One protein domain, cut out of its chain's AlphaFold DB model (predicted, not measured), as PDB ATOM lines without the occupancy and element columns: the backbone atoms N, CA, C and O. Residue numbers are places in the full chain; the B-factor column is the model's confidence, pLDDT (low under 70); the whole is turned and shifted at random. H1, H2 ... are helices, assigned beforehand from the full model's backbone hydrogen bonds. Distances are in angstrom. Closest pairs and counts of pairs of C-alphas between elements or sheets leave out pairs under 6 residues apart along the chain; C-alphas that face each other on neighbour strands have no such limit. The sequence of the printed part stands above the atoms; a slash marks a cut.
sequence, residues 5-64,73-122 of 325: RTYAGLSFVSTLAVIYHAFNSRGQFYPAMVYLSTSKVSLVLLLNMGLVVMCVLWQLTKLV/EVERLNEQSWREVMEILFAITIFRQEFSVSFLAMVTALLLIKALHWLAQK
ATOM      1  N   ARG A   5     282.203 275.126 235.019       87.31
ATOM      2  CA  ARG A   5     280.736 275.260 235.020       87.31
ATOM      3  C   ARG A   5     280.126 275.094 233.624       87.31
ATOM      4  O   ARG A   5     279.098 274.446 233.489       87.31
ATOM      5  N   THR A   6     280.768 275.647 232.591       91.19
ATOM      6  CA  THR A   6     280.306 275.496 231.200       91.19
ATOM      7  C   THR A   6     280.485 274.066 230.703       91.19
ATOM      8  O   THR A   6     279.580 273.534 230.073       91.19
ATOM      9  N   TYR A   7     281.593 273.410 231.067       91.75
ATOM     10  CA  TYR A   7     281.811 271.994 230.764       91.75
ATOM     11  C   TYR A   7     280.753 271.103 231.425       91.75
ATOM     12  O   TYR A   7     280.119 270.302 230.747       91.75
ATOM     13  N   ALA A   8     280.492 271.301 232.722       91.75
ATOM     14  CA  ALA A   8     279.466 270.551 233.442       91.75
ATOM     15  C   ALA A   8     278.071 270.721 232.815       91.75
ATOM     16  O   ALA A   8     277.340 269.744 232.667       91.75
ATOM     17  N   GLY A   9     277.724 271.946 232.397       92.56
ATOM     18  CA  GLY A   9     276.476 272.217 231.685       92.56
ATOM     19  C   GLY A   9     276.385 271.479 230.348       92.56
ATOM     20  O   GLY A   9     275.371 270.845 230.068       92.56
ATOM     21  N   LEU A  10     277.455 271.497 229.549       93.25
ATOM     22  CA  LEU A  10     277.498 270.800 228.260       93.25
ATOM     23  C   LEU A  10     277.418 269.275 228.416       93.25
ATOM     24  O   LEU A  10     276.635 268.640 227.711       93.25
ATOM     25  N   SER A  11     278.153 268.685 229.364       94.06
ATOM     26  CA  SER A  11     278.081 267.243 229.648       94.06
ATOM     27  C   SER A  11     276.687 266.819 230.116       94.06
ATOM     28  O   SER A  11     276.193 265.765 229.707       94.06
ATOM     29  N   PHE A  12     276.017 267.653 230.918       93.00
ATOM     30  CA  PHE A  12     274.645 267.394 231.352       93.00
ATOM     31  C   PHE A  12     273.669 267.394 230.173       93.00
ATOM     32  O   PHE A  12     272.912 266.438 230.000       93.00
ATOM     33  N   VAL A  13     273.739 268.414 229.312       95.50
ATOM     34  CA  VAL A  13     272.902 268.505 228.106       95.50
ATOM     35  C   VAL A  13     273.160 267.326 227.164       95.50
ATOM     36  O   VAL A  13     272.210 266.704 226.694       95.50
ATOM     37  N   SER A  14     274.424 266.960 226.941       93.69
ATOM     38  CA  SER A  14     274.782 265.815 226.095       93.69
ATOM     39  C   SER A  14     274.238 264.491 226.638       93.69
ATOM     40  O   SER A  14     273.830 263.625 225.863       93.69
ATOM     41  N   THR A  15     274.209 264.325 227.960       93.31
ATOM     42  CA  THR A  15     273.673 263.116 228.600       93.31
ATOM     43  C   THR A  15     272.153 263.060 228.480       93.31
ATOM     44  O   THR A  15     271.604 262.024 228.109       93.31
ATOM     45  N   LEU A  16     271.463 264.182 228.708       94.81
ATOM     46  CA  LEU A  16     270.016 264.275 228.494       94.81
ATOM     47  C   LEU A  16     269.633 263.992 227.037       94.81
ATOM     48  O   LEU A  16     268.667 263.273 226.791       94.81
ATOM     49  N   ALA A  17     270.413 264.501 226.080       95.06
ATOM     50  CA  ALA A  17     270.184 264.269 224.658       95.06
ATOM     51  C   ALA A  17     270.299 262.781 224.287       95.06
ATOM     52  O   ALA A  17     269.442 262.268 223.566       95.06
ATOM     53  N   VAL A  18     271.305 262.063 224.808       94.50
ATOM     54  CA  VAL A  18     271.469 260.629 224.509       94.50
ATOM     55  C   VAL A  18     270.358 259.784 225.138       94.50
ATOM     56  O   VAL A  18     269.851 258.862 224.497       94.50
ATOM     57  N   ILE A  19     269.934 260.133 226.358       93.44
ATOM     58  CA  ILE A  19     268.808 259.488 227.041       93.44
ATOM     59  C   ILE A  19     267.533 259.690 226.219       93.44
ATOM     60  O   ILE A  19     266.848 258.724 225.885       93.44
ATOM     61  N   TYR A  20     267.244 260.934 225.834       95.00
ATOM     62  CA  TYR A  20     266.069 261.273 225.038       95.00
ATOM     63  C   TYR A  20     266.056 260.543 223.689       95.00
ATOM     64  O   TYR A  20     265.051 259.933 223.323       95.00
ATOM     65  N   HIS A  21     267.190 260.533 222.983       94.50
ATOM     66  CA  HIS A  21     267.331 259.831 221.710       94.50
ATOM     67  C   HIS A  21     267.051 258.325 221.845       94.50
ATOM     68  O   HIS A  21     266.338 257.747 221.026       94.50
ATOM     69  N   ALA A  22     267.565 257.685 222.898       93.00
ATOM     70  CA  ALA A  22     267.345 256.262 223.134       93.00
ATOM     71  C   ALA A  22     265.871 255.918 223.407       93.00
ATOM     72  O   ALA A  22     265.372 254.915 222.889       93.00
ATOM     73  N   PHE A  23     265.168 256.754 224.179       94.38
ATOM     74  CA  PHE A  23     263.739 256.568 224.448       94.38
ATOM     75  C   PHE A  23     262.884 256.814 223.202       94.38
ATOM     76  O   PHE A  23     261.987 256.019 222.922       94.38
ATOM     77  N   ASN A  24     263.197 257.848 222.416       93.75
ATOM     78  CA  ASN A  24     262.451 258.158 221.196       93.75
ATOM     79  C   ASN A  24     262.677 257.118 220.085       93.75
ATOM     80  O   ASN A  24     261.767 256.814 219.324       93.75
ATOM     81  N   SER A  25     263.874 256.530 220.009       92.12
ATOM     82  CA  SER A  25     264.191 255.513 219.002       92.12
ATOM     83  C   SER A  25     263.496 254.170 219.254       92.12
ATOM     84  O   SER A  25     263.201 253.467 218.289       92.12
ATOM     85  N   ARG A  26     263.265 253.780 220.518       88.06
ATOM     86  CA  ARG A  26     262.770 252.430 220.851       88.06
ATOM     87  C   ARG A  26     261.366 252.370 221.447       88.06
ATOM     88  O   ARG A  26     260.820 251.272 221.490       88.06
ATOM     89  N   GLY A  27     260.781 253.484 221.901       82.50
ATOM     90  CA  GLY A  27     259.388 253.599 222.378       82.50
ATOM     91  C   GLY A  27     259.025 252.803 223.647       82.50
ATOM     92  O   GLY A  27     258.121 253.187 224.381       82.50
ATOM     93  N   GLN A  28     259.745 251.719 223.945       89.06
ATOM     94  CA  GLN A  28     259.581 250.835 225.094       89.06
ATOM     95  C   GLN A  28     260.763 250.984 226.064       89.06
ATOM     96  O   GLN A  28     261.918 251.100 225.649       89.06
ATOM     97  N   PHE A  29     260.479 250.923 227.370       90.50
ATOM     98  CA  PHE A  29     261.463 251.174 228.431       90.50
ATOM     99  C   PHE A  29     262.626 250.168 228.436       90.50
ATOM    100  O   PHE A  29     263.789 250.562 228.496       90.50
ATOM    101  N   TYR A  30     262.334 248.869 228.325       90.81
ATOM    102  CA  TYR A  30     263.353 247.822 228.449       90.81
ATOM    103  C   TYR A  30     264.409 247.860 227.321       90.81
ATOM    104  O   TYR A  30     265.598 247.960 227.633       90.81
ATOM    105  N   PRO A  31     264.047 247.893 226.020       91.19
ATOM    106  CA  PRO A  31     265.033 247.992 224.942       91.19
ATOM    107  C   PRO A  31     265.830 249.303 224.956       91.19
ATOM    108  O   PRO A  31     266.996 249.305 224.558       91.19
ATOM    109  N   ALA A  32     265.226 250.414 225.396       91.94
ATOM    110  CA  ALA A  32     265.916 251.697 225.528       91.94
ATOM    111  C   ALA A  32     267.028 251.625 226.587       91.94
ATOM    112  O   ALA A  32     268.162 252.021 226.317       91.94
ATOM    113  N   MET A  33     266.742 251.034 227.749       88.75
ATOM    114  CA  MET A  33     267.738 250.833 228.807       88.75
ATOM    115  C   MET A  33     268.864 249.894 228.363       88.75
ATOM    116  O   MET A  33     270.036 250.211 228.566       88.75
ATOM    117  N   VAL A  34     268.526 248.793 227.680       89.06
ATOM    118  CA  VAL A  34     269.526 247.885 227.093       89.06
ATOM    119  C   VAL A  34     270.393 248.614 226.059       89.06
ATOM    120  O   VAL A  34     271.595 248.378 225.968       89.06
ATOM    121  N   TYR A  35     269.831 249.543 225.287       89.44
ATOM    122  CA  TYR A  35     270.605 250.337 224.333       89.44
ATOM    123  C   TYR A  35     271.566 251.318 225.012       89.44
ATOM    124  O   TYR A  35     272.730 251.395 224.607       89.44
ATOM    125  N   LEU A  36     271.137 252.016 226.072       88.69
ATOM    126  CA  LEU A  36     272.050 252.839 226.877       88.69
ATOM    127  C   LEU A  36     273.183 252.003 227.480       88.69
ATOM    128  O   LEU A  36     274.298 252.503 227.612       88.69
ATOM    129  N   SER A  37     272.905 250.741 227.819       86.25
ATOM    130  CA  SER A  37     273.860 249.873 228.496       86.25
ATOM    131  C   SER A  37     274.819 249.116 227.581       86.25
ATOM    132  O   SER A  37     275.866 248.657 228.025       86.25
ATOM    133  N   THR A  38     274.469 248.960 226.310       87.06
ATOM    134  CA  THR A  38     275.259 248.184 225.339       87.06
ATOM    135  C   THR A  38     276.024 249.065 224.359       87.06
ATOM    136  O   THR A  38     277.031 248.640 223.791       87.06
ATOM    137  N   SER A  39     275.578 250.306 224.146       90.06
ATOM    138  CA  SER A  39     276.211 251.206 223.185       90.06
ATOM    139  C   SER A  39     277.432 251.913 223.779       90.06
ATOM    140  O   SER A  39     277.349 252.644 224.763       90.06
ATOM    141  N   LYS A  40     278.586 251.754 223.117       86.44
ATOM    142  CA  LYS A  40     279.868 252.340 223.547       86.44
ATOM    143  C   LYS A  40     279.796 253.862 223.737       86.44
ATOM    144  O   LYS A  40     280.334 254.384 224.705       86.44
ATOM    145  N   VAL A  41     279.097 254.563 222.840       89.69
ATOM    146  CA  VAL A  41     278.946 256.029 222.892       89.69
ATOM    147  C   VAL A  41     278.131 256.466 224.112       89.69
ATOM    148  O   VAL A  41     278.540 257.386 224.818       89.69
ATOM    149  N   SER A  42     277.024 255.779 224.414       87.88
ATOM    150  CA  SER A  42     276.209 256.094 225.593       87.88
ATOM    151  C   SER A  42     276.970 255.822 226.888       87.88
ATOM    152  O   SER A  42     276.892 256.630 227.810       87.88
ATOM    153  N   LEU A  43     277.772 254.753 226.948       85.38
ATOM    154  CA  LEU A  43     278.616 254.453 228.112       85.38
ATOM    155  C   LEU A  43     279.662 255.541 228.375       85.38
ATOM    156  O   LEU A  43     279.832 255.952 229.521       85.38
ATOM    157  N   VAL A  44     280.331 256.043 227.333       87.31
ATOM    158  CA  VAL A  44     281.313 257.133 227.468       87.31
ATOM    159  C   VAL A  44     280.646 258.418 227.970       87.31
ATOM    160  O   VAL A  44     281.187 259.080 228.856       87.31
ATOM    161  N   LEU A  45     279.460 258.757 227.454       90.19
ATOM    162  CA  LEU A  45     278.709 259.937 227.895       90.19
ATOM    163  C   LEU A  45     278.218 259.807 229.345       90.19
ATOM    164  O   LEU A  45     278.377 260.744 230.127       90.19
ATOM    165  N   LEU A  46     277.693 258.640 229.732       86.31
ATOM    166  CA  LEU A  46     277.271 258.367 231.109       86.31
ATOM    167  C   LEU A  46     278.451 258.394 232.091       86.31
ATOM    168  O   LEU A  46     278.329 258.965 233.174       86.31
ATOM    169  N   LEU A  47     279.605 257.836 231.709       84.94
ATOM    170  CA  LEU A  47     280.824 257.888 232.521       84.94
ATOM    171  C   LEU A  47     281.327 259.331 232.680       84.94
ATOM    172  O   LEU A  47     281.695 259.734 233.784       84.94
ATOM    173  N   ASN A  48     281.298 260.132 231.610       89.81
ATOM    174  CA  ASN A  48     281.645 261.554 231.668       89.81
ATOM    175  C   ASN A  48     280.728 262.305 232.647       89.81
ATOM    176  O   ASN A  48     281.213 263.034 233.512       89.81
ATOM    177  N   MET A  49     279.417 262.061 232.586       88.81
ATOM    178  CA  MET A  49     278.474 262.636 233.544       88.81
ATOM    179  C   MET A  49     278.769 262.195 234.984       88.81
ATOM    180  O   MET A  49     278.751 263.030 235.889       88.81
ATOM    181  N   GLY A  50     279.111 260.922 235.208       84.31
ATOM    182  CA  GLY A  50     279.551 260.422 236.515       84.31
ATOM    183  C   GLY A  50     280.775 261.172 237.059       84.31
ATOM    184  O   GLY A  50     280.780 261.595 238.217       84.31
ATOM    185  N   LEU A  51     281.778 261.434 236.214       84.44
ATOM    186  CA  LEU A  51     282.952 262.239 236.577       84.44
ATOM    187  C   LEU A  51     282.585 263.697 236.885       84.44
ATOM    188  O   LEU A  51     283.085 264.265 237.857       84.44
ATOM    189  N   VAL A  52     281.681 264.301 236.110       89.88
ATOM    190  CA  VAL A  52     281.187 265.661 236.375       89.88
ATOM    191  C   VAL A  52     280.484 265.732 237.727       89.88
ATOM    192  O   VAL A  52     280.762 266.649 238.500       89.88
ATOM    193  N   VAL A  53     279.630 264.757 238.053       83.88
ATOM    194  CA  VAL A  53     278.974 264.667 239.368       83.88
ATOM    195  C   VAL A  53     280.017 264.572 240.480       83.88
ATOM    196  O   VAL A  53     279.923 265.320 241.452       83.88
ATOM    197  N   MET A  54     281.062 263.757 240.317       82.25
ATOM    198  CA  MET A  54     282.172 263.680 241.276       82.25
ATOM    199  C   MET A  54     282.911 265.017 241.440       82.25
ATOM    200  O   MET A  54     283.176 265.446 242.565       82.25
ATOM    201  N   CYS A  55     283.193 265.733 240.349       84.25
ATOM    202  CA  CYS A  55     283.814 267.060 240.406       84.25
ATOM    203  C   CYS A  55     282.908 268.122 241.051       84.25
ATOM    204  O   CYS A  55     283.412 269.054 241.686       84.25
ATOM    205  N   VAL A  56     281.588 268.019 240.877       83.38
ATOM    206  CA  VAL A  56     280.608 268.895 241.536       83.38
ATOM    207  C   VAL A  56     280.531 268.570 243.022       83.38
ATOM    208  O   VAL A  56     280.604 269.493 243.823       83.38
ATOM    209  N   LEU A  57     280.480 267.294 243.409       76.31
ATOM    210  CA  LEU A  57     280.543 266.877 244.812       76.31
ATOM    211  C   LEU A  57     281.836 267.364 245.475       76.31
ATOM    212  O   LEU A  57     281.782 267.912 246.567       76.31
ATOM    213  N   TRP A  58     282.978 267.289 244.788       77.75
ATOM    214  CA  TRP A  58     284.242 267.868 245.257       77.75
ATOM    215  C   TRP A  58     284.170 269.391 245.452       77.75
ATOM    216  O   TRP A  58     284.663 269.924 246.448       77.75
ATOM    217  N   GLN A  59     283.538 270.113 244.523       77.44
ATOM    218  CA  GLN A  59     283.295 271.552 244.669       77.44
ATOM    219  C   GLN A  59     282.337 271.863 245.819       77.44
ATOM    220  O   GLN A  59     282.581 272.820 246.547       77.44
ATOM    221  N   LEU A  60     281.292 271.055 246.007       74.31
ATOM    222  CA  LEU A  60     280.364 271.169 247.127       74.31
ATOM    223  C   LEU A  60     281.085 270.916 248.446       74.31
ATOM    224  O   LEU A  60     280.906 271.697 249.369       74.31
ATOM    225  N   THR A  61     281.974 269.924 248.523       70.62
ATOM    226  CA  THR A  61     282.806 269.705 249.709       70.62
ATOM    227  C   THR A  61     283.688 270.917 249.989       70.62
ATOM    228  O   THR A  61     283.713 271.393 251.120       70.62
ATOM    229  N   LYS A  62     284.352 271.487 248.972       71.06
ATOM    230  CA  LYS A  62     285.154 272.715 249.138       71.06
ATOM    231  C   LYS A  62     284.313 273.917 249.583       71.06
ATOM    232  O   LYS A  62     284.754 274.678 250.440       71.06
ATOM    233  N   LEU A  63     283.107 274.064 249.032       70.31
ATOM    234  CA  LEU A  63     282.193 275.171 249.321       70.31
ATOM    235  C   LEU A  63     281.564 275.063 250.715       70.31
ATOM    236  O   LEU A  63     281.534 276.051 251.441       70.31
ATOM    237  N   VAL A  64     281.077 273.878 251.090       68.06
ATOM    238  CA  VAL A  64     280.407 273.626 252.374       68.06
ATOM    239  C   VAL A  64     281.400 273.703 253.530       68.06
ATOM    240  O   VAL A  64     281.052 274.218 254.589       68.06
ATOM    241  N   GLU A  73     295.870 275.480 253.125       74.06
ATOM    242  CA  GLU A  73     294.881 274.393 253.198       74.06
ATOM    243  C   GLU A  73     294.621 273.785 251.822       74.06
ATOM    244  O   GLU A  73     294.407 272.575 251.722       74.06
ATOM    245  N   VAL A  74     294.696 274.602 250.766       76.75
ATOM    246  CA  VAL A  74     294.550 274.150 249.376       76.75
ATOM    247  C   VAL A  74     295.637 273.140 249.033       76.75
ATOM    248  O   VAL A  74     295.310 272.084 248.499       76.75
ATOM    249  N   GLU A  75     296.888 273.414 249.403       84.19
ATOM    250  CA  GLU A  75     298.008 272.517 249.091       84.19
ATOM    251  C   GLU A  75     297.838 271.140 249.749       84.19
ATOM    252  O   GLU A  75     297.907 270.106 249.092       84.19
ATOM    253  N   ARG A  76     297.468 271.110 251.037       77.50
ATOM    254  CA  ARG A  76     297.221 269.847 251.755       77.50
ATOM    255  C   ARG A  76     296.064 269.051 251.161       77.50
ATOM    256  O   ARG A  76     296.124 267.824 251.090       77.50
ATOM    257  N   LEU A  77     294.991 269.736 250.760       76.62
ATOM    258  CA  LEU A  77     293.862 269.090 250.096       76.62
ATOM    259  C   LEU A  77     294.241 268.578 248.706       76.62
ATOM    260  O   LEU A  77     293.769 267.510 248.329       76.62
ATOM    261  N   ASN A  78     295.082 269.303 247.971       83.12
ATOM    262  CA  ASN A  78     295.573 268.906 246.658       83.12
ATOM    263  C   ASN A  78     296.435 267.641 246.749       83.12
ATOM    264  O   ASN A  78     296.106 266.644 246.104       83.12
ATOM    265  N   GLU A  79     297.444 267.629 247.624       84.06
ATOM    266  CA  GLU A  79     298.288 266.453 247.865       84.06
ATOM    267  C   GLU A  79     297.471 265.223 248.280       84.06
ATOM    268  O   GLU A  79     297.715 264.115 247.796       84.06
ATOM    269  N   GLN A  80     296.480 265.407 249.161       81.94
ATOM    270  CA  GLN A  80     295.599 264.311 249.554       81.94
ATOM    271  C   GLN A  80     294.723 263.860 248.387       81.94
ATOM    272  O   GLN A  80     294.614 262.664 248.137       81.94
ATOM    273  N   SER A  81     294.120 264.797 247.654       83.06
ATOM    274  CA  SER A  81     293.251 264.472 246.524       83.06
ATOM    275  C   SER A  81     293.989 263.704 245.433       83.06
ATOM    276  O   SER A  81     293.433 262.763 244.879       83.06
ATOM    277  N   TRP A  82     295.253 264.044 245.175       83.50
ATOM    278  CA  TRP A  82     296.071 263.369 244.178       83.50
ATOM    279  C   TRP A  82     296.355 261.913 244.552       83.50
ATOM    280  O   TRP A  82     296.220 261.031 243.706       83.50
ATOM    281  N   ARG A  83     296.672 261.637 245.825       86.81
ATOM    282  CA  ARG A  83     296.864 260.260 246.314       86.81
ATOM    283  C   ARG A  83     295.598 259.420 246.163       86.81
ATOM    284  O   ARG A  83     295.660 258.323 245.616       86.81
ATOM    285  N   GLU A  84     294.457 259.959 246.580       84.81
ATOM    286  CA  GLU A  84     293.169 259.259 246.494       84.81
ATOM    287  C   GLU A  84     292.750 259.011 245.037       84.81
ATOM    288  O   GLU A  84     292.256 257.937 244.701       84.81
ATOM    289  N   VAL A  85     292.974 259.986 244.147       82.81
ATOM    290  CA  VAL A  85     292.706 259.835 242.709       82.81
ATOM    291  C   VAL A  85     293.582 258.740 242.107       82.81
ATOM    292  O   VAL A  85     293.081 257.946 241.314       82.81
ATOM    293  N   MET A  86     294.857 258.659 242.495       86.12
ATOM    294  CA  MET A  86     295.757 257.609 242.014       86.12
ATOM    295  C   MET A  86     295.360 256.218 242.505       86.12
ATOM    296  O   MET A  86     295.397 255.270 241.725       86.12
ATOM    297  N   GLU A  87     294.914 256.094 243.753       85.50
ATOM    298  CA  GLU A  87     294.397 254.835 244.296       85.50
ATOM    299  C   GLU A  87     293.138 254.371 243.545       85.50
ATOM    300  O   GLU A  87     293.030 253.212 243.144       85.50
ATOM    301  N   ILE A  88     292.213 255.298 243.279       82.12
ATOM    302  CA  ILE A  88     291.004 255.045 242.487       82.12
ATOM    303  C   ILE A  88     291.362 254.641 241.054       82.12
ATOM    304  O   ILE A  88     290.800 253.682 240.523       82.12
ATOM    305  N   LEU A  89     292.291 255.362 240.423       82.62
ATOM    306  CA  LEU A  89     292.732 255.070 239.064       82.62
ATOM    307  C   LEU A  89     293.347 253.670 238.995       82.62
ATOM    308  O   LEU A  89     292.979 252.882 238.125       82.62
ATOM    309  N   PHE A  90     294.203 253.324 239.956       86.06
ATOM    310  CA  PHE A  90     294.791 251.994 240.057       86.06
ATOM    311  C   PHE A  90     293.713 250.908 240.219       86.06
ATOM    312  O   PHE A  90     293.688 249.953 239.442       86.06
ATOM    313  N   ALA A  91     292.756 251.101 241.131       81.81
ATOM    314  CA  ALA A  91     291.647 250.171 241.360       81.81
ATOM    315  C   ALA A  91     290.737 249.975 240.130       81.81
ATOM    316  O   ALA A  91     290.222 248.879 239.911       81.81
ATOM    317  N   ILE A  92     290.548 251.002 239.300       76.94
ATOM    318  CA  ILE A  92     289.778 250.885 238.050       76.94
ATOM    319  C   ILE A  92     290.598 250.169 236.969       76.94
ATOM    320  O   ILE A  92     290.060 249.356 236.223       76.94
ATOM    321  N   THR A  93     291.899 250.454 236.878       77.94
ATOM    322  CA  THR A  93     292.771 249.873 235.839       77.94
ATOM    323  C   THR A  93     293.106 248.397 236.066       77.94
ATOM    324  O   THR A  93     293.279 247.671 235.086       77.94
ATOM    325  N   ILE A  94     293.156 247.933 237.321       82.88
ATOM    326  CA  ILE A  94     293.430 246.524 237.651       82.88
ATOM    327  C   ILE A  94     292.258 245.607 237.272       82.88
ATOM    328  O   ILE A  94     292.464 244.522 236.729       82.88
ATOM    329  N   PHE A  95     291.020 246.067 237.466       67.00
ATOM    330  CA  PHE A  95     289.823 245.385 236.982       67.00
ATOM    331  C   PHE A  95     289.540 245.813 235.544       67.00
ATOM    332  O   PHE A  95     288.598 246.547 235.257       67.00
ATOM    333  N   ARG A  96     290.364 245.327 234.611       68.38
ATOM    334  CA  ARG A  96     290.231 245.557 233.162       68.38
ATOM    335  C   ARG A  96     289.050 244.780 232.542       68.38
ATOM    336  O   ARG A  96     289.175 244.211 231.458       68.38
ATOM    337  N   GLN A  97     287.934 244.699 233.268       65.44
ATOM    338  CA  GLN A  97     286.732 243.956 232.905       65.44
ATOM    339  C   GLN A  97     286.082 244.590 231.667       65.44
ATOM    340  O   GLN A  97     286.092 245.812 231.503       65.44
ATOM    341  N   GLU A  98     285.482 243.767 230.809       66.62
ATOM    342  CA  GLU A  98     284.599 244.215 229.730       66.62
ATOM    343  C   GLU A  98     283.601 245.247 230.277       66.62
ATOM    344  O   GLU A  98     282.953 244.998 231.296       66.62
ATOM    345  N   PHE A  99     283.530 246.419 229.635       66.56
ATOM    346  CA  PHE A  99     282.744 247.580 230.061       66.56
ATOM    347  C   PHE A  99     281.241 247.257 230.140       66.56
ATOM    348  O   PHE A  99     280.464 247.594 229.248       66.56
ATOM    349  N   SER A 100     280.826 246.585 231.208       72.00
ATOM    350  CA  SER A 100     279.431 246.312 231.524       72.00
ATOM    351  C   SER A 100     278.851 247.470 232.331       72.00
ATOM    352  O   SER A 100     279.551 248.137 233.098       72.00
ATOM    353  N   VAL A 101     277.547 247.715 232.203       75.69
ATOM    354  CA  VAL A 101     276.888 248.762 233.003       75.69
ATOM    355  C   VAL A 101     276.902 248.459 234.481       75.69
ATOM    356  O   VAL A 101     277.013 249.385 235.273       75.69
ATOM    357  N   SER A 102     276.870 247.185 234.861       78.88
ATOM    358  CA  SER A 102     277.038 246.778 236.252       78.88
ATOM    359  C   SER A 102     278.392 247.234 236.797       78.88
ATOM    360  O   SER A 102     278.449 247.783 237.893       78.88
ATOM    361  N   PHE A 103     279.470 247.099 236.015       77.75
ATOM    362  CA  PHE A 103     280.792 247.602 236.395       77.75
ATOM    363  C   PHE A 103     280.818 249.134 236.480       77.75
ATOM    364  O   PHE A 103     281.262 249.680 237.488       77.75
ATOM    365  N   LEU A 104     280.267 249.837 235.483       76.12
ATOM    366  CA  LEU A 104     280.169 251.302 235.502       76.12
ATOM    367  C   LEU A 104     279.362 251.813 236.709       76.12
ATOM    368  O   LEU A 104     279.752 252.787 237.354       76.12
ATOM    369  N   ALA A 105     278.260 251.140 237.037       79.62
ATOM    370  CA  ALA A 105     277.419 251.451 238.184       79.62
ATOM    371  C   ALA A 105     278.145 251.178 239.505       79.62
ATOM    372  O   ALA A 105     278.093 252.026 240.390       79.62
ATOM    373  N   MET A 106     278.866 250.056 239.633       78.38
ATOM    374  CA  MET A 106     279.674 249.765 240.822       78.38
ATOM    375  C   MET A 106     280.802 250.776 241.009       78.38
ATOM    376  O   MET A 106     280.976 251.271 242.116       78.38
ATOM    377  N   VAL A 107     281.531 251.132 239.948       77.44
ATOM    378  CA  VAL A 107     282.582 252.159 240.018       77.44
ATOM    379  C   VAL A 107     281.973 253.494 240.436       77.44
ATOM    380  O   VAL A 107     282.443 254.109 241.388       77.44
ATOM    381  N   THR A 108     280.876 253.910 239.804       78.75
ATOM    382  CA  THR A 108     280.178 255.149 240.176       78.75
ATOM    383  C   THR A 108     279.693 255.103 241.630       78.75
ATOM    384  O   THR A 108     279.878 256.070 242.363       78.75
ATOM    385  N   ALA A 109     279.140 253.981 242.091       81.88
ATOM    386  CA  ALA A 109     278.692 253.805 243.471       81.88
ATOM    387  C   ALA A 109     279.856 253.823 244.473       81.88
ATOM    388  O   ALA A 109     279.751 254.490 245.497       81.88
ATOM    389  N   LEU A 110     280.975 253.158 244.182       80.81
ATOM    390  CA  LEU A 110     282.180 253.179 245.020       80.81
ATOM    391  C   LEU A 110     282.763 254.591 245.121       80.81
ATOM    392  O   LEU A 110     283.111 255.037 246.214       80.81
ATOM    393  N   LEU A 111     282.800 255.324 244.006       76.62
ATOM    394  CA  LEU A 111     283.205 256.728 243.971       76.62
ATOM    395  C   LEU A 111     282.270 257.609 244.811       76.62
ATOM    396  O   LEU A 111     282.746 258.422 245.605       76.62
ATOM    397  N   LEU A 112     280.953 257.409 244.702       75.56
ATOM    398  CA  LEU A 112     279.954 258.121 245.502       75.56
ATOM    399  C   LEU A 112     280.071 257.790 246.993       75.56
ATOM    400  O   LEU A 112     280.060 258.702 247.813       75.56
ATOM    401  N   ILE A 113     280.223 256.516 247.359       82.19
ATOM    402  CA  ILE A 113     280.405 256.083 248.752       82.19
ATOM    403  C   ILE A 113     281.675 256.703 249.328       82.19
ATOM    404  O   ILE A 113     281.632 257.257 250.423       82.19
ATOM    405  N   LYS A 114     282.791 256.678 248.591       81.50
ATOM    406  CA  LYS A 114     284.053 257.276 249.043       81.50
ATOM    407  C   LYS A 114     283.925 258.802 249.166       81.50
ATOM    408  O   LYS A 114     284.380 259.360 250.160       81.50
ATOM    409  N   ALA A 115     283.207 259.468 248.256       74.00
ATOM    410  CA  ALA A 115     282.897 260.897 248.363       74.00
ATOM    411  C   ALA A 115     282.005 261.234 249.575       74.00
ATOM    412  O   ALA A 115     282.279 262.198 250.290       74.00
ATOM    413  N   LEU A 116     280.965 260.437 249.836       71.69
ATOM    414  CA  LEU A 116     280.075 260.594 250.991       71.69
ATOM    415  C   LEU A 116     280.797 260.308 252.310       71.69
ATOM    416  O   LEU A 116     280.615 261.047 253.274       71.69
ATOM    417  N   HIS A 117     281.650 259.283 252.347       81.19
ATOM    418  CA  HIS A 117     282.507 258.986 253.492       81.19
ATOM    419  C   HIS A 117     283.442 260.160 253.786       81.19
ATOM    420  O   HIS A 117     283.561 260.591 254.931       81.19
ATOM    421  N   TRP A 118     284.035 260.743 252.743       74.88
ATOM    422  CA  TRP A 118     284.895 261.912 252.879       74.88
ATOM    423  C   TRP A 118     284.121 263.132 253.400       74.88
ATOM    424  O   TRP A 118     284.586 263.814 254.311       74.88
ATOM    425  N   LEU A 119     282.901 263.372 252.904       69.50
ATOM    426  CA  LEU A 119     281.997 264.401 253.436       69.50
ATOM    427  C   LEU A 119     281.638 264.161 254.913       69.50
ATOM    428  O   LEU A 119     281.637 265.105 255.707       69.50
ATOM    429  N   ALA A 120     281.358 262.913 255.292       70.81
ATOM    430  CA  ALA A 120     280.990 262.533 256.654       70.81
ATOM    431  C   ALA A 120     282.157 262.701 257.638       70.81
ATOM    432  O   ALA A 120     281.996 263.364 258.662       70.81
ATOM    433  N   GLN A 121     283.346 262.202 257.288       70.94
ATOM    434  CA  GLN A 121     284.556 262.333 258.106       70.94
ATOM    435  C   GLN A 121     284.916 263.804 258.342       70.94
ATOM    436  O   GLN A 121     285.367 264.194 259.420       70.94
ATOM    437  N   LYS A 122     284.691 264.661 257.340       70.50
ATOM    438  CA  LYS A 122     284.904 266.098 257.498       70.50
ATOM    439  C   LYS A 122     283.835 266.722 258.405       70.50
ATOM    440  O   LYS A 122     284.180 267.597 259.196       70.50
TER     441      LYS A 122
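This is residues 5 to 64 and 73 to 122 of the 325 residues of the protein "FAR1-related sequence 11" of Hibiscus syriacus (UniProt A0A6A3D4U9). The long helix H3 runs through the middle of an elongated, loosely joined set of helices, with H5 side by side with it and H1 crossing it at a slant. The short H2 lies across one end, between H1 and H3, while H4 is set off beside H5. The printed part has 110 residues with five named helices, H1 to H5 in chain order, and no named strand: all helix. It is only just loose, close to compact, with a radius of gyration of the C-alphas of 16.1 A and spans of 51 by 32 by 21 A.

H3, residues 40 to 64, is the hub, touching three helices. H5, residues 101 to 122, touches it at a shallow tilt of 3 degrees, the same way; their closest C-alphas, Gly 50 and Thr 108, are 6.4 A apart. H1, residues 5 to 26, touches H3 with residues 8 to 18 alone, opposite ways at 37 degrees, only just a steep tilt; the closest C-alphas, Ala 8 and Val 52, are 6.0 A apart. H2, residues 29 to 38, touches H1, with the C-alphas of Ala 22 and Ala 32 closest at 5.3 A, and touches H3 only at the corner, only just, with 3 pairs of C-alphas within 8 A. H4, residues 73 to 94, is close to H5 but not clearly touching; the closest C-alphas, Ile 92 and Val 107, are 7.6 A apart. H4 is apart from H1, H2 and H3. In all five helices every O i to N i+4 pair is within hydrogen-bond range.

H3 is 35.8 A long from first to last C-alpha, H1 32.3 A, H4 31.9 A, H5 31.1 A and H2 14.5 A. H1 begins at C-alpha 5 (280.736, 275.260, 235.020); H5 ends at C-alpha 122 (284.904, 266.098, 257.498).

The C-alphas farthest apart, Gly 27 and Glu 73, are 51.4 A apart. Residues 65 to 72 are not printed; C-alphas 64 and 73 are 14.5 A apart across this cut. No link printed whole is long. The mean pLDDT of the printed part is 83.2; residues 64, 95 to 99 and 119 are under 70.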